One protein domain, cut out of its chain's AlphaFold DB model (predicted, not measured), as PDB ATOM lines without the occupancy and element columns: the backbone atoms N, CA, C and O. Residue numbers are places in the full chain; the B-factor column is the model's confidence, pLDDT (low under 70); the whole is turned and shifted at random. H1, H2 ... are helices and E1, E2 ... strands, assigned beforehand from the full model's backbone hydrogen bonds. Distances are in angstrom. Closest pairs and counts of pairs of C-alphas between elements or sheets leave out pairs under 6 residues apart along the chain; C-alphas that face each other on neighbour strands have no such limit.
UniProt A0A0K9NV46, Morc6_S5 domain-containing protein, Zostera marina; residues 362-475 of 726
ATOM      1  N   ILE A 362     -30.969 -38.223   8.532       87.88
ATOM      2  CA  ILE A 362     -29.695 -38.319   9.273       87.88
ATOM      3  C   ILE A 362     -29.745 -39.567  10.153       87.88
ATOM      4  O   ILE A 362     -30.745 -39.786  10.838       87.88
ATOM      5  N   ASP A 363     -28.651 -40.336  10.157       69.00
ATOM      6  CA  ASP A 363     -28.411 -41.533  10.978       69.00
ATOM      7  C   ASP A 363     -29.632 -42.455  11.088       69.00
ATOM      8  O   ASP A 363     -30.445 -42.328  12.003       69.00
ATOM      9  N   MET A 364     -29.745 -43.413  10.161       56.38
ATOM     10  CA  MET A 364     -30.886 -44.331  10.079       56.38
ATOM     11  C   MET A 364     -31.313 -44.865  11.458       56.38
ATOM     12  O   MET A 364     -30.497 -45.498  12.141       56.38
ATOM     13  N   PRO A 365     -32.585 -44.668  11.870       54.66
ATOM     14  CA  PRO A 365     -33.054 -45.133  13.164       54.66
ATOM     15  C   PRO A 365     -32.790 -46.640  13.314       54.66
ATOM     16  O   PRO A 365     -33.048 -47.404  12.374       54.66
ATOM     17  N   PRO A 366     -32.276 -47.105  14.470       52.16
ATOM     18  CA  PRO A 366     -31.893 -48.498  14.638       52.16
ATOM     19  C   PRO A 366     -33.110 -49.394  14.416       52.16
ATOM     20  O   PRO A 366     -34.089 -49.324  15.166       52.16
ATOM     21  N   LYS A 367     -33.041 -50.240  13.376       51.66
ATOM     22  CA  LYS A 367     -34.104 -51.193  13.032       51.66
ATOM     23  C   LYS A 367     -34.503 -51.957  14.293       51.66
ATOM     24  O   LYS A 367     -33.645 -52.508  14.983       51.66
ATOM     25  N   ILE A 368     -35.801 -51.999  14.593       55.41
ATOM     26  CA  ILE A 368     -36.319 -52.686  15.781       55.41
ATOM     27  C   ILE A 368     -36.223 -54.204  15.552       55.41
ATOM     28  O   ILE A 368     -37.174 -54.853  15.125       55.41
ATOM     29  N   VAL A 369     -35.044 -54.772  15.810       39.53
ATOM     30  CA  VAL A 369     -34.781 -56.210  15.686       39.53
ATOM     31  C   VAL A 369     -35.227 -56.914  16.970       39.53
ATOM     32  O   VAL A 369     -34.634 -56.738  18.033       39.53
ATOM     33  N   GLY A 370     -36.287 -57.720  16.869       49.09
ATOM     34  CA  GLY A 370     -36.816 -58.551  17.958       49.09
ATOM     35  C   GLY A 370     -38.335 -58.442  18.124       49.09
ATOM     36  O   GLY A 370     -38.992 -57.645  17.461       49.09
ATOM     37  N   LYS A 371     -38.912 -59.242  19.035       42.41
ATOM     38  CA  LYS A 371     -40.340 -59.165  19.398       42.41
ATOM     39  C   LYS A 371     -40.624 -57.849  20.136       42.41
ATOM     40  O   LYS A 371     -40.538 -57.783  21.361       42.41
ATOM     41  N   SER A 372     -40.932 -56.790  19.394       50.94
ATOM     42  CA  SER A 372     -41.221 -55.469  19.949       50.94
ATOM     43  C   SER A 372     -42.555 -55.446  20.694       50.94
ATOM     44  O   SER A 372     -43.595 -55.771  20.123       50.94
ATOM     45  N   THR A 373     -42.555 -54.975  21.939       56.31
ATOM     46  CA  THR A 373     -43.791 -54.546  22.606       56.31
ATOM     47  C   THR A 373     -44.402 -53.362  21.850       56.31
ATOM     48  O   THR A 373     -43.676 -52.483  21.383       56.31
ATOM     49  N   SER A 374     -45.734 -53.310  21.746       57.19
ATOM     50  CA  SER A 374     -46.465 -52.260  21.011       57.19
ATOM     51  C   SER A 374     -46.055 -50.842  21.432       57.19
ATOM     52  O   SER A 374     -45.847 -49.980  20.584       57.19
ATOM     53  N   SER A 375     -45.830 -50.632  22.731       51.81
ATOM     54  CA  SER A 375     -45.288 -49.400  23.325       51.81
ATOM     55  C   SER A 375     -43.983 -48.906  22.673       51.81
ATOM     56  O   SER A 375     -43.846 -47.708  22.421       51.81
ATOM     57  N   ARG A 376     -43.038 -49.799  22.332       57.59
ATOM     58  CA  ARG A 376     -41.765 -49.410  21.693       57.59
ATOM     59  C   ARG A 376     -41.961 -48.952  20.249       57.59
ATOM     60  O   ARG A 376     -41.312 -48.000  19.836       57.59
ATOM     61  N   VAL A 377     -42.876 -49.585  19.512       60.22
ATOM     62  CA  VAL A 377     -43.225 -49.185  18.136       60.22
ATOM     63  C   VAL A 377     -43.956 -47.842  18.135       60.22
ATOM     64  O   VAL A 377     -43.603 -46.957  17.364       60.22
ATOM     65  N   LEU A 378     -44.913 -47.650  19.050       58.25
ATOM     66  CA  LEU A 378     -45.619 -46.376  19.232       58.25
ATOM     67  C   LEU A 378     -44.659 -45.234  19.602       58.25
ATOM     68  O   LEU A 378     -44.767 -44.143  19.054       58.25
ATOM     69  N   THR A 379     -43.691 -45.500  20.484       58.81
ATOM     70  CA  THR A 379     -42.650 -44.532  20.871       58.81
ATOM     71  C   THR A 379     -41.768 -44.165  19.671       58.81
ATOM     72  O   THR A 379     -41.552 -42.988  19.402       58.81
ATOM     73  N   HIS A 380     -41.312 -45.157  18.902       60.41
ATOM     74  CA  HIS A 380     -40.439 -44.951  17.743       60.41
ATOM     75  C   HIS A 380     -41.118 -44.205  16.584       60.41
ATOM     76  O   HIS A 380     -40.499 -43.357  15.947       60.41
ATOM     77  N   ASN A 381     -42.401 -44.487  16.339       64.19
ATOM     78  CA  ASN A 381     -43.184 -43.852  15.277       64.19
ATOM     79  C   ASN A 381     -43.723 -42.466  15.663       64.19
ATOM     80  O   ASN A 381     -44.326 -41.799  14.829       64.19
ATOM     81  N   HIS A 382     -43.544 -42.027  16.911       69.31
ATOM     82  CA  HIS A 382     -43.967 -40.701  17.341       69.31
ATOM     83  C   HIS A 382     -43.146 -39.621  16.618       69.31
ATOM     84  O   HIS A 382     -41.919 -39.739  16.534       69.31
ATOM     85  N   ILE A 383     -43.790 -38.529  16.180       68.69
ATOM     86  CA  ILE A 383     -43.153 -37.437  15.411       68.69
ATOM     87  C   ILE A 383     -41.881 -36.889  16.080       68.69
ATOM     88  O   ILE A 383     -40.931 -36.468  15.427       68.69
ATOM     89  N   ARG A 384     -41.823 -36.988  17.411       67.12
ATOM     90  CA  ARG A 384     -40.637 -36.691  18.218       67.12
ATOM     91  C   ARG A 384     -39.385 -37.493  17.844       67.12
ATOM     92  O   ARG A 384     -38.293 -36.939  17.795       67.12
ATOM     93  N   HIS A 385     -39.512 -38.807  17.704       71.56
ATOM     94  CA  HIS A 385     -38.371 -39.641  17.332       71.56
ATOM     95  C   HIS A 385     -38.079 -39.477  15.843       71.56
ATOM     96  O   HIS A 385     -36.913 -39.407  15.470       71.56
ATOM     97  N   GLN A 386     -39.117 -39.291  15.025       78.81
ATOM     98  CA  GLN A 386     -38.967 -39.012  13.600       78.81
ATOM     99  C   GLN A 386     -38.167 -37.728  13.340       78.81
ATOM    100  O   GLN A 386     -37.187 -37.803  12.612       78.81
ATOM    101  N   HIS A 387     -38.468 -36.587  13.976       80.56
ATOM    102  CA  HIS A 387     -37.777 -35.320  13.673       80.56
ATOM    103  C   HIS A 387     -36.270 -35.314  13.954       80.56
ATOM    104  O   HIS A 387     -35.574 -34.431  13.470       80.56
ATOM    105  N   ARG A 388     -35.744 -36.270  14.733       80.75
ATOM    106  CA  ARG A 388     -34.293 -36.417  14.945       80.75
ATOM    107  C   ARG A 388     -33.570 -36.976  13.715       80.75
ATOM    108  O   ARG A 388     -32.377 -36.732  13.567       80.75
ATOM    109  N   HIS A 389     -34.303 -37.695  12.864       86.25
ATOM    110  CA  HIS A 389     -33.788 -38.486  11.746       86.25
ATOM    111  C   HIS A 389     -34.421 -38.136  10.390       86.25
ATOM    112  O   HIS A 389     -33.836 -38.457   9.369       86.25
ATOM    113  N   SER A 390     -35.596 -37.501  10.372       93.06
ATOM    114  CA  SER A 390     -36.375 -37.092   9.196       93.06
ATOM    115  C   SER A 390     -36.489 -35.568   9.163       93.06
ATOM    116  O   SER A 390     -37.048 -34.958  10.083       93.06
ATOM    117  N   LEU A 391     -35.975 -34.950   8.096       95.38
ATOM    118  CA  LEU A 391     -36.072 -33.507   7.904       95.38
ATOM    119  C   LEU A 391     -37.528 -33.089   7.678       95.38
ATOM    120  O   LEU A 391     -37.948 -32.056   8.193       95.38
ATOM    121  N   ARG A 392     -38.325 -33.907   6.980       95.44
ATOM    122  CA  ARG A 392     -39.765 -33.688   6.787       95.44
ATOM    123  C   ARG A 392     -40.506 -33.563   8.116       95.44
ATOM    124  O   ARG A 392     -41.254 -32.603   8.304       95.44
ATOM    125  N   ALA A 393     -40.274 -34.498   9.038       92.31
ATOM    126  CA  ALA A 393     -40.874 -34.462  10.367       92.31
ATOM    127  C   ALA A 393     -40.400 -33.235  11.164       92.31
ATOM    128  O   ALA A 393     -41.210 -32.608  11.843       92.31
ATOM    129  N   TYR A 394     -39.129 -32.841  11.045       93.56
ATOM    130  CA  TYR A 394     -38.619 -31.640  11.712       93.56
ATOM    131  C   TYR A 394     -39.221 -30.340  11.164       93.56
ATOM    132  O   TYR A 394     -39.734 -29.540  11.943       93.56
ATOM    133  N   ILE A 395     -39.236 -30.156   9.841       95.12
ATOM    134  CA  ILE A 395     -39.814 -28.972   9.185       95.12
ATOM    135  C   ILE A 395     -41.300 -28.825   9.530       95.12
ATOM    136  O   ILE A 395     -41.742 -27.712   9.805       95.12
ATOM    137  N   SER A 396     -42.056 -29.929   9.589       93.88
ATOM    138  CA  SER A 396     -43.495 -29.884   9.893       93.88
ATOM    139  C   SER A 396     -43.827 -29.235  11.245       93.88
ATOM    140  O   SER A 396     -44.900 -28.654  11.380       93.88
ATOM    141  N   ILE A 397     -42.904 -29.274  12.215       89.62
ATOM    142  CA  ILE A 397     -43.064 -28.678  13.553       89.62
ATOM    143  C   ILE A 397     -42.166 -27.453  13.785       89.62
ATOM    144  O   ILE A 397     -42.147 -26.911  14.893       89.62
ATOM    145  N   LEU A 398     -41.382 -27.038  12.783       90.31
ATOM    146  CA  LEU A 398     -40.329 -26.028  12.925       90.31
ATOM    147  C   LEU A 398     -40.886 -24.637  13.241       90.31
ATOM    148  O   LEU A 398     -40.311 -23.904  14.050       90.31
ATOM    149  N   TYR A 399     -42.023 -24.311  12.626       89.00
ATOM    150  CA  TYR A 399     -42.760 -23.072  12.826       89.00
ATOM    151  C   TYR A 399     -44.107 -23.375  13.483       89.00
ATOM    152  O   TYR A 399     -44.832 -24.253  13.020       89.00
ATOM    153  N   LEU A 400     -44.459 -22.647  14.547       85.06
ATOM    154  CA  LEU A 400     -45.725 -22.849  15.265       85.06
ATOM    155  C   LEU A 400     -46.936 -22.524  14.374       85.06
ATOM    156  O   LEU A 400     -47.961 -23.205  14.411       85.06
ATOM    157  N   HIS A 401     -46.804 -21.477  13.560       84.62
ATOM    158  CA  HIS A 401     -47.803 -20.998  12.617       84.62
ATOM    159  C   HIS A 401     -47.137 -20.688  11.270       84.62
ATOM    160  O   HIS A 401     -46.497 -19.649  11.103       84.62
ATOM    161  N   LEU A 402     -47.299 -21.583  10.294       86.94
ATOM    162  CA  LEU A 402     -46.926 -21.316   8.904       86.94
ATOM    163  C   LEU A 402     -48.093 -20.601   8.189       86.94
ATOM    164  O   LEU A 402     -49.231 -21.077   8.280       86.94
ATOM    165  N   PRO A 403     -47.878 -19.470   7.488       88.38
ATOM    166  CA  PRO A 403     -48.936 -18.832   6.707       88.38
ATOM    167  C   PRO A 403     -49.446 -19.757   5.594       88.38
ATOM    168  O   PRO A 403     -48.652 -20.337   4.866       88.38
ATOM    169  N   ARG A 404     -50.769 -19.854   5.401       88.06
ATOM    170  CA  ARG A 404     -51.393 -20.781   4.423       88.06
ATOM    171  C   ARG A 404     -50.977 -20.576   2.959       88.06
ATOM    172  O   ARG A 404     -51.242 -21.442   2.135       88.06
ATOM    173  N   TYR A 405     -50.415 -19.417   2.629       91.38
ATOM    174  CA  TYR A 405     -49.923 -19.085   1.292       91.38
ATOM    175  C   TYR A 405     -48.420 -19.358   1.123       91.38
ATOM    176  O   TYR A 405     -47.930 -19.250   0.005       91.38
ATOM    177  N   PHE A 406     -47.700 -19.697   2.199       94.88
ATOM    178  CA  PHE A 406     -46.277 -20.017   2.169       94.88
ATOM    179  C   PHE A 406     -46.064 -21.526   2.315       94.88
ATOM    180  O   PHE A 406     -46.466 -22.118   3.315       94.88
ATOM    181  N   ASN A 407     -45.418 -22.153   1.331       96.06
ATOM    182  CA  ASN A 407     -45.235 -23.605   1.284       96.06
ATOM    183  C   ASN A 407     -43.757 -24.001   1.348       96.06
ATOM    184  O   ASN A 407     -42.947 -23.520   0.560       96.06
ATOM    185  N   ILE A 408     -43.407 -24.954   2.214       97.69
ATOM    186  CA  ILE A 408     -42.066 -25.553   2.217       97.69
ATOM    187  C   ILE A 408     -42.117 -26.863   1.423       97.69
ATOM    188  O   ILE A 408     -42.775 -27.821   1.824       97.69
ATOM    189  N   LEU A 409     -41.443 -26.912   0.276       97.69
ATOM    190  CA  LEU A 409     -41.358 -28.074  -0.604       97.69
ATOM    191  C   LEU A 409     -40.052 -28.818  -0.334       97.69
ATOM    192  O   LEU A 409     -38.988 -28.412  -0.793       97.69
ATOM    193  N   LEU A 410     -40.131 -29.953   0.353       98.31
ATOM    194  CA  LEU A 410     -38.990 -30.848   0.522       98.31
ATOM    195  C   LEU A 410     -39.028 -31.931  -0.561       98.31
ATOM    196  O   LEU A 410     -40.046 -32.606  -0.720       98.31
ATOM    197  N   ARG A 411     -37.937 -32.118  -1.311       96.56
ATOM    198  CA  ARG A 411     -37.789 -33.196  -2.314       96.56
ATOM    199  C   ARG A 411     -38.963 -33.265  -3.309       96.56
ATOM    200  O   ARG A 411     -39.481 -34.335  -3.619       96.56
ATOM    201  N   GLY A 412     -39.426 -32.098  -3.760       94.44
ATOM    202  CA  GLY A 412     -40.554 -31.958  -4.693       94.44
ATOM    203  C   GLY A 412     -41.951 -32.182  -4.093       94.44
ATOM    204  O   GLY A 412     -42.929 -32.150  -4.836       94.44
ATOM    205  N   LYS A 413     -42.081 -32.389  -2.775       97.12
ATOM    206  CA  LYS A 413     -43.370 -32.579  -2.090       97.12
ATOM    207  C   LYS A 413     -43.516 -31.628  -0.901       97.12
ATOM    208  O   LYS A 413     -42.682 -31.639   0.009       97.12
ATOM    209  N   VAL A 414     -44.615 -30.871  -0.881       97.19
ATOM    210  CA  VAL A 414     -45.003 -29.967   0.219       97.19
ATOM    211  C   VAL A 414     -44.910 -30.685   1.570       97.19
ATOM    212  O   VAL A 414     -45.263 -31.861   1.697       97.19
ATOM    213  N   VAL A 415     -44.342 -30.009   2.565       96.50
ATOM    214  CA  VAL A 415     -44.334 -30.433   3.965       96.50
ATOM    215  C   VAL A 415     -45.588 -29.870   4.619       96.50
ATOM    216  O   VAL A 415     -45.680 -28.667   4.844       96.50
ATOM    217  N   GLU A 416     -46.549 -30.743   4.917       94.06
ATOM    218  CA  GLU A 416     -47.735 -30.370   5.687       94.06
ATOM    219  C   GLU A 416     -47.314 -29.912   7.098       94.06
ATOM    220  O   GLU A 416     -46.607 -30.665   7.778       94.06
ATOM    221  N   PRO A 417     -47.709 -28.710   7.557       90.81
ATOM    222  CA  PRO A 417     -47.465 -28.277   8.928       90.81
ATOM    223  C   PRO A 417     -48.209 -29.173   9.922       90.81
ATOM    224  O   PRO A 417     -49.401 -29.436   9.761       90.81
ATOM    225  N   HIS A 418     -47.522 -29.611  10.975       87.25
ATOM    226  CA  HIS A 418     -48.073 -30.483  12.008       87.25
ATOM    227  C   HIS A 418     -48.202 -29.734  13.334       87.25
ATOM    228  O   HIS A 418     -47.215 -29.353  13.965       87.25
ATOM    229  N   SER A 419     -49.441 -29.551  13.785       84.62
ATOM    230  CA  SER A 419     -49.735 -28.981  15.097       84.62
ATOM    231  C   SER A 419     -49.455 -30.018  16.185       84.62
ATOM    232  O   SER A 419     -50.172 -31.003  16.325       84.62
ATOM    233  N   LEU A 420     -48.446 -29.770  17.022       82.56
ATOM    234  CA  LEU A 420     -48.146 -30.620  18.184       82.56
ATOM    235  C   LEU A 420     -49.283 -30.654  19.224       82.56
ATOM    236  O   LEU A 420     -49.308 -31.549  20.066       82.56
ATOM    237  N   VAL A 421     -50.227 -29.707  19.170       79.38
ATOM    238  CA  VAL A 421     -51.452 -29.732  19.988       79.38
ATOM    239  C   VAL A 421     -52.394 -30.844  19.519       79.38
ATOM    240  O   VAL A 421     -53.089 -31.447  20.336       79.38
ATOM    241  N   ASP A 422     -52.362 -31.194  18.234       83.00
ATOM    242  CA  ASP A 422     -53.213 -32.235  17.658       83.00
ATOM    243  C   ASP A 422     -52.765 -33.637  18.099       83.00
ATOM    244  O   ASP A 422     -53.550 -34.579  18.008       83.00
ATOM    245  N   ASP A 423     -51.555 -33.793  18.645       78.12
ATOM    246  CA  ASP A 423     -51.080 -35.037  19.266       78.12
ATOM    247  C   ASP A 423     -51.529 -35.197  20.730       78.12
ATOM    248  O   ASP A 423     -51.259 -36.232  21.346       78.12
ATOM    249  N   LEU A 424     -52.225 -34.210  21.306       72.69
ATOM    250  CA  LEU A 424     -52.637 -34.200  22.710       72.69
ATOM    251  C   LEU A 424     -54.095 -34.655  22.913       72.69
ATOM    252  O   LEU A 424     -54.984 -34.445  22.089       72.69
ATOM    253  N   ASN A 425     -54.328 -35.266  24.071       69.94
ATOM    254  CA  ASN A 425     -55.617 -35.550  24.692       69.94
ATOM    255  C   ASN A 425     -55.685 -34.799  26.030       69.94
ATOM    256  O   ASN A 425     -54.649 -34.599  26.663       69.94
ATOM    257  N   PHE A 426     -56.894 -34.475  26.505       70.81
ATOM    258  CA  PHE A 426     -57.103 -33.724  27.757       70.81
ATOM    259  C   PHE A 426     -56.308 -32.408  27.762       70.81
ATOM    260  O   PHE A 426     -55.444 -32.188  28.602       70.81
ATOM    261  N   ILE A 427     -56.553 -31.586  26.740       71.44
ATOM    262  CA  ILE A 427     -55.813 -30.346  26.510       71.44
ATOM    263  C   ILE A 427     -56.256 -29.278  27.514       71.44
ATOM    264  O   ILE A 427     -57.442 -28.953  27.581       71.44
ATOM    265  N   GLU A 428     -55.293 -28.685  28.214       62.59
ATOM    266  CA  GLU A 428     -55.469 -27.477  29.017       62.59
ATOM    267  C   GLU A 428     -54.591 -26.337  28.480       62.59
ATOM    268  O   GLU A 428     -53.427 -26.525  28.116       62.59
ATOM    269  N   CYS A 429     -55.158 -25.131  28.428       69.56
ATOM    270  CA  CYS A 429     -54.466 -23.921  27.990       69.56
ATOM    271  C   CYS A 429     -54.190 -23.023  29.199       69.56
ATOM    272  O   CYS A 429     -55.074 -22.311  29.680       69.56
ATOM    273  N   ILE A 430     -52.949 -23.038  29.676       68.31
ATOM    274  CA  ILE A 430     -52.487 -22.246  30.814       68.31
ATOM    275  C   ILE A 430     -51.935 -20.913  30.306       68.31
ATOM    276  O   ILE A 430     -50.973 -20.863  29.538       68.31
ATOM    277  N   LYS A 431     -52.522 -19.806  30.764       68.81
ATOM    278  CA  LYS A 431     -52.056 -18.454  30.444       68.81
ATOM    279  C   LYS A 431     -51.004 -17.989  31.453       68.81
ATOM    280  O   LYS A 431     -51.319 -17.752  32.619       68.81
ATOM    281  N   TYR A 432     -49.772 -17.807  30.990       62.44
ATOM    282  CA  TYR A 432     -48.666 -17.242  31.756       62.44
ATOM    283  C   TYR A 432     -48.438 -15.780  31.348       62.44
ATOM    284  O   TYR A 432     -48.286 -15.469  30.173       62.44
ATOM    285  N   ASN A 433     -48.416 -14.868  32.321       63.78
ATOM    286  CA  ASN A 433     -48.231 -13.434  32.078       63.78
ATOM    287  C   ASN A 433     -46.922 -12.973  32.745       63.78
ATOM    288  O   ASN A 433     -46.976 -12.541  33.905       63.78
ATOM    289  N   PRO A 434     -45.758 -13.102  32.080       60.97
ATOM    290  CA  PRO A 434     -44.493 -12.598  32.609       60.97
ATOM    291  C   PRO A 434     -44.571 -11.087  32.868       60.97
ATOM    292  O   PRO A 434     -45.117 -10.320  32.081       60.97
ATOM    293  N   THR A 435     -44.024 -10.645  33.998       51.81
ATOM    294  CA  THR A 435     -44.069  -9.246  34.444       51.81
ATOM    295  C   THR A 435     -42.750  -8.529  34.164       51.81
ATOM    296  O   THR A 435     -41.919  -8.389  35.058       51.81
ATOM    297  N   PHE A 436     -42.557  -8.049  32.931       50.12
ATOM    298  CA  PHE A 436     -41.341  -7.328  32.536       50.12
ATOM    299  C   PHE A 436     -41.613  -5.858  32.168       50.12
ATOM    300  O   PHE A 436     -42.397  -5.564  31.272       50.12
ATOM    301  N   ASP A 437     -40.961  -4.952  32.900       43.31
ATOM    302  CA  ASP A 437     -40.851  -3.499  32.674       43.31
ATOM    303  C   ASP A 437     -42.073  -2.792  32.044       43.31
ATOM    304  O   ASP A 437     -42.018  -2.211  30.964       43.31
ATOM    305  N   GLY A 438     -43.234  -2.892  32.702       51.47
ATOM    306  CA  GLY A 438     -44.476  -2.221  32.287       51.47
ATOM    307  C   GLY A 438     -45.197  -2.838  31.077       51.47
ATOM    308  O   GLY A 438     -46.403  -2.629  30.924       51.47
ATOM    309  N   SER A 439     -44.511  -3.647  30.271       47.12
ATOM    310  CA  SER A 439     -45.114  -4.439  29.199       47.12
ATOM    311  C   SER A 439     -45.933  -5.613  29.759       47.12
ATOM    312  O   SER A 439     -45.618  -6.192  30.803       47.12
ATOM    313  N   LYS A 440     -47.025  -5.959  29.071       53.50
ATOM    314  CA  LYS A 440     -47.825  -7.163  29.338       53.50
ATOM    315  C   LYS A 440     -47.763  -8.065  28.115       53.50
ATOM    316  O   LYS A 440     -48.675  -8.050  27.294       53.50
ATOM    317  N   GLU A 441     -46.687  -8.827  28.000       57.28
ATOM    318  CA  GLU A 441     -46.668  -9.949  27.069       57.28
ATOM    319  C   GLU A 441     -47.424 -11.132  27.682       57.28
ATOM    320  O   GLU A 441     -47.337 -11.397  28.885       57.28
ATOM    321  N   GLU A 442     -48.215 -11.816  26.860       64.56
ATOM    322  CA  GLU A 442     -49.037 -12.948  27.275       64.56
ATOM    323  C   GLU A 442     -48.518 -14.211  26.587       64.56
ATOM    324  O   GLU A 442     -48.526 -14.315  25.362       64.56
ATOM    325  N   VAL A 443     -48.071 -15.184  27.377       68.94
ATOM    326  CA  VAL A 443     -47.583 -16.478  26.892       68.94
ATOM    327  C   VAL A 443     -48.678 -17.515  27.117       68.94
ATOM    328  O   VAL A 443     -49.097 -17.765  28.248       68.94
ATOM    329  N   ILE A 444     -49.153 -18.131  26.037       68.62
ATOM    330  CA  ILE A 444     -50.140 -19.211  26.099       68.62
ATOM    331  C   ILE A 444     -49.394 -20.544  26.057       68.62
ATOM    332  O   ILE A 444     -48.779 -20.892  25.051       68.62
ATOM    333  N   THR A 445     -49.471 -21.299  27.147       72.38
ATOM    334  CA  THR A 445     -48.893 -22.639  27.263       72.38
ATOM    335  C   THR A 445     -50.003 -23.665  27.069       72.38
ATOM    336  O   THR A 445     -50.954 -23.698  27.845       72.38
ATOM    337  N   THR A 446     -49.890 -24.516  26.052       68.81
ATOM    338  CA  THR A 446     -50.827 -25.631  25.839       68.81
ATOM    339  C   THR A 446     -50.205 -26.918  26.367       68.81
ATOM    340  O   THR A 446     -49.064 -27.228  26.016       68.81
ATOM    341  N   ILE A 447     -50.925 -27.653  27.213       70.94
ATOM    342  CA  ILE A 447     -50.458 -28.901  27.832       70.94
ATOM    343  C   ILE A 447     -51.544 -29.975  27.706       70.94
ATOM    344  O   ILE A 447     -52.710 -29.672  27.467       70.94
ATOM    345  N   GLY A 448     -51.150 -31.243  27.779       60.00
ATOM    346  CA  GLY A 448     -52.038 -32.397  27.704       60.00
ATOM    347  C   GLY A 448     -51.247 -33.703  27.654       60.00
ATOM    348  O   GLY A 448     -50.012 -33.712  27.674       60.00
ATOM    349  N   PHE A 449     -51.950 -34.827  27.551       65.69
ATOM    350  CA  PHE A 449     -51.340 -36.154  27.443       65.69
ATOM    351  C   PHE A 449     -51.245 -36.602  25.987       65.69
ATOM    352  O   PHE A 449     -52.249 -36.605  25.281       65.69
ATOM    353  N   LEU A 450     -50.069 -37.053  25.540       68.25
ATOM    354  CA  LEU A 450     -49.889 -37.568  24.178       68.25
ATOM    355  C   LEU A 450     -50.876 -38.704  23.852       68.25
ATOM    356  O   LEU A 450     -51.117 -39.598  24.671       68.25
ATOM    357  N   LYS A 451     -51.401 -38.716  22.627       67.06
ATOM    358  CA  LYS A 451     -52.253 -39.782  22.083       67.06
ATOM    359  C   LYS A 451     -51.516 -41.123  22.105       67.06
ATOM    360  O   LYS A 451     -50.623 -41.377  21.308       67.06
ATOM    361  N   GLY A 452     -51.897 -41.992  23.044       62.06
ATOM    362  CA  GLY A 452     -51.217 -43.265  23.324       62.06
ATOM    363  C   GLY A 452     -50.596 -43.353  24.724       62.06
ATOM    364  O   GLY A 452     -50.176 -44.434  25.140       62.06
ATOM    365  N   ALA A 453     -50.579 -42.263  25.496       59.12
ATOM    366  CA  ALA A 453     -50.341 -42.310  26.937       59.12
ATOM    367  C   ALA A 453     -51.400 -43.195  27.640       59.12
ATOM    368  O   ALA A 453     -52.551 -43.240  27.201       59.12
ATOM    369  N   PRO A 454     -51.044 -43.922  28.718       58.31
ATOM    370  CA  PRO A 454     -49.737 -43.982  29.381       58.31
ATOM    371  C   PRO A 454     -48.775 -45.032  28.788       58.31
ATOM    372  O   PRO A 454     -47.844 -45.450  29.473       58.31
ATOM    373  N   ASN A 455     -49.019 -45.520  27.567       56.66
ATOM    374  CA  ASN A 455     -48.197 -46.556  26.924       56.66
ATOM    375  C   ASN A 455     -47.049 -45.977  26.071       56.66
ATOM    376  O   ASN A 455     -46.221 -46.736  25.569       56.66
ATOM    377  N   LEU A 456     -46.986 -44.651  25.922       60.06
ATOM    378  CA  LEU A 456     -45.851 -43.905  25.374       60.06
ATOM    379  C   LEU A 456     -44.907 -43.478  26.505       60.06
ATOM    380  O   LEU A 456     -45.356 -42.860  27.469       60.06
ATOM    381  N   ASN A 457     -43.607 -43.746  26.363       61.19
ATOM    382  CA  ASN A 457     -42.579 -43.291  27.311       61.19
ATOM    383  C   ASN A 457     -41.969 -41.945  26.873       61.19
ATOM    384  O   ASN A 457     -40.753 -41.802  26.765       61.19
ATOM    385  N   ILE A 458     -42.830 -40.983  26.533       61.41
ATOM    386  CA  ILE A 458     -42.448 -39.676  25.986       61.41
ATOM    387  C   ILE A 458     -43.181 -38.582  26.766       61.41
ATOM    388  O   ILE A 458     -44.402 -38.617  26.887       61.41
ATOM    389  N   ASN A 459     -42.440 -37.594  27.266       63.72
ATOM    390  CA  ASN A 459     -42.959 -36.411  27.957       63.72
ATOM    391  C   ASN A 459     -42.026 -35.194  27.741       63.72
ATOM    392  O   ASN A 459     -40.947 -35.342  27.162       63.72
ATOM    393  N   GLY A 460     -42.432 -34.001  28.184       65.00
ATOM    394  CA  GLY A 460     -41.623 -32.769  28.161       65.00
ATOM    395  C   GLY A 460     -42.172 -31.669  27.245       65.00
ATOM    396  O   GLY A 460     -43.344 -31.708  26.878       65.00
ATOM    397  N   PHE A 461     -41.347 -30.669  26.907       63.22
ATOM    398  CA  PHE A 461     -41.817 -29.378  26.371       63.22
ATOM    399  C   PHE A 461     -41.238 -29.047  25.004       63.22
ATOM    400  O   PHE A 461     -40.062 -29.304  24.747       63.22
ATOM    401  N   ASN A 462     -42.063 -28.405  24.175       69.44
ATOM    402  CA  ASN A 462     -41.658 -27.772  22.927       69.44
ATOM    403  C   ASN A 462     -41.778 -26.255  23.117       69.44
ATOM    404  O   ASN A 462     -42.863 -25.759  23.417       69.44
ATOM    405  N   VAL A 463     -40.662 -25.536  23.017       72.75
ATOM    406  CA  VAL A 463     -40.591 -24.089  23.264       72.75
ATOM    407  C   VAL A 463     -40.359 -23.373  21.945       72.75
ATOM    408  O   VAL A 463     -39.355 -23.622  21.273       72.75
ATOM    409  N   TYR A 464     -41.270 -22.465  21.608       72.31
ATOM    410  CA  TYR A 464     -41.181 -21.600  20.439       72.31
ATOM    411  C   TYR A 464     -40.823 -20.174  20.867       72.31
ATOM    412  O   TYR A 464     -41.360 -19.664  21.848       72.31
ATOM    413  N   HIS A 465     -39.942 -19.522  20.113       73.81
ATOM    414  CA  HIS A 465     -39.594 -18.110  20.252       73.81
ATOM    415  C   HIS A 465     -39.758 -17.446  18.886       73.81
ATOM    416  O   HIS A 465     -39.244 -17.971  17.905       73.81
ATOM    417  N   GLN A 466     -40.492 -16.330  18.800       74.19
ATOM    418  CA  GLN A 466     -40.773 -15.639  17.528       74.19
ATOM    419  C   GLN A 466     -41.206 -16.614  16.407       74.19
ATOM    420  O   GLN A 466     -40.618 -16.658  15.333       74.19
ATOM    421  N   ASN A 467     -42.227 -17.437  16.687       79.19
ATOM    422  CA  ASN A 467     -42.753 -18.500  15.813       79.19
ATOM    423  C   ASN A 467     -41.831 -19.719  15.571       79.19
ATOM    424  O   ASN A 467     -42.311 -20.727  15.059       79.19
ATOM    425  N   ARG A 468     -40.553 -19.683  15.961       81.00
ATOM    426  CA  ARG A 468     -39.537 -20.709  15.668       81.00
ATOM    427  C   ARG A 468     -39.307 -21.672  16.835       81.00
ATOM    428  O   ARG A 468     -39.109 -21.237  17.966       81.00
ATOM    429  N   LEU A 469     -39.292 -22.981  16.571       76.00
ATOM    430  CA  LEU A 469     -38.977 -24.020  17.562       76.00
ATOM    431  C   LEU A 469     -37.512 -23.910  18.014       76.00
ATOM    432  O   LEU A 469     -36.607 -24.091  17.200       76.00
ATOM    433  N   ILE A 470     -37.282 -23.664  19.307       66.50
ATOM    434  CA  ILE A 470     -35.939 -23.557  19.910       66.50
ATOM    435  C   ILE A 470     -35.542 -24.840  20.645       66.50
ATOM    436  O   ILE A 470     -34.382 -25.245  20.608       66.50
ATOM    437  N   LEU A 471     -36.485 -25.485  21.339       60.41
ATOM    438  CA  LEU A 471     -36.176 -26.578  22.263       60.41
ATOM    439  C   LEU A 471     -37.293 -27.622  22.310       60.41
ATOM    440  O   LEU A 471     -38.455 -27.258  22.457       60.41
ATOM    441  N   ALA A 472     -36.928 -28.908  22.272       51.56
ATOM    442  CA  ALA A 472     -37.836 -30.054  22.408       51.56
ATOM    443  C   ALA A 472     -37.323 -31.050  23.479       51.56
ATOM    444  O   ALA A 472     -36.698 -32.066  23.157       51.56
ATOM    445  N   THR A 473     -37.572 -30.791  24.771       46.97
ATOM    446  CA  THR A 473     -37.021 -31.579  25.907       46.97
ATOM    447  C   THR A 473     -37.739 -32.912  26.136       46.97
ATOM    448  O   THR A 473     -38.969 -32.948  26.177       46.97
ATOM    449  N   SER A 474     -36.994 -34.019  26.274       40.75
ATOM    450  CA  SER A 474     -37.518 -35.355  26.632       40.75
ATOM    451  C   SER A 474     -36.873 -35.888  27.897       40.75
ATOM    452  O   SER A 474     -35.648 -35.854  27.996       40.75
ATOM    453  N   TRP A 475     -37.675 -36.521  28.755       41.56
ATOM    454  CA  TRP A 475     -37.193 -37.414  29.805       41.56
ATOM    455  C   TRP A 475     -37.597 -38.849  29.454       41.56
ATOM    456  O   TRP A 475     -38.765 -39.220  29.548       41.56
TER     457      TRP A 475
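What this domain is: This is residues 362 to 475 of the 726 residues of the protein "Morc6_S5 domain-containing protein" of Zostera marina (UniProt A0A0K9NV46). The model is a loose spread of small parts: two separate strand hairpins, a long one of E2 and E3 and a shorter one of E4 and E5, with three short helices, H1, H2 and H3, and a small strand turn at E1, joined by much unnamed chain. The long hairpin reaches toward one end of the longest axis, where residues 435 to 440 stick out, and the loop round Gly 370, before H1, makes the other end. The printed part has 114 residues with three named helices and five named strands, in the order H1, H2, H3, E1, E2, E3, E4, E5; each hairpin is an antiparallel two-stranded sheet. The class is mixed, helices and strands, with 47 residues, under half, in named elements. The whole is loose, with a radius of gyration of the C-alphas of 16.6 A, and elongated, spanning 58 by 37 by 22 A.

How they stand to each other: H1, residues 374 to 380, and H2, residues 383 to 386, are close but not clearly touching; their closest C-alphas, those of His 380 and Gln 386, are 7.4 A apart. H2 and H3, residues 391 to 396, only just touch, with 3 pairs of C-alphas within 8 A, and touch only at the corner by their link; the closest C-alphas are those of Gln 386 and Ala 393, 5.9 A apart. In H1 and H3 every O i to N i+4 pair is within hydrogen-bond range; H2 is too short for such a pair. E1, residues 407 to 410, pairs with no named strand, but its residues 409 to 410 pair antiparallel with residues 413 to 414. The closest C-alphas of H3 and E1, those of Arg 392 and Leu 410, are 6.9 A apart. E2, residues 424 to 432, and E3, residues 443 to 450, form an antiparallel hairpin at 159 degrees, with N 425 and O 449 2.8 A apart, within hydrogen-bond range. E4, residues 462 to 465, and E5, residues 468 to 472, form another at 150 degrees, with N 463 and O 471 within hydrogen-bond range at 2.9 A. The two hairpins are apart.

Where its parts are: H1 begins at C-alpha 374 (-46.465, -52.260, 21.011) and is 10.0 A long. E2 measures 19.6 A and bends by 69 degrees at residue 427; E3 measures 21.4 A. E5 ends at C-alpha 472 (-37.836, -30.054, 22.408).

The domain as a whole: The C-alphas farthest apart, those of Gly 370 and Gly 438, are 58.6 A apart. The printed part has no cut; its long links are E1 to E2 and E3 to E4. The mean pLDDT of the printed part is 71.3, with 62 residues under 70, among them 363 to 384, 428 to 444 and 448 to 462.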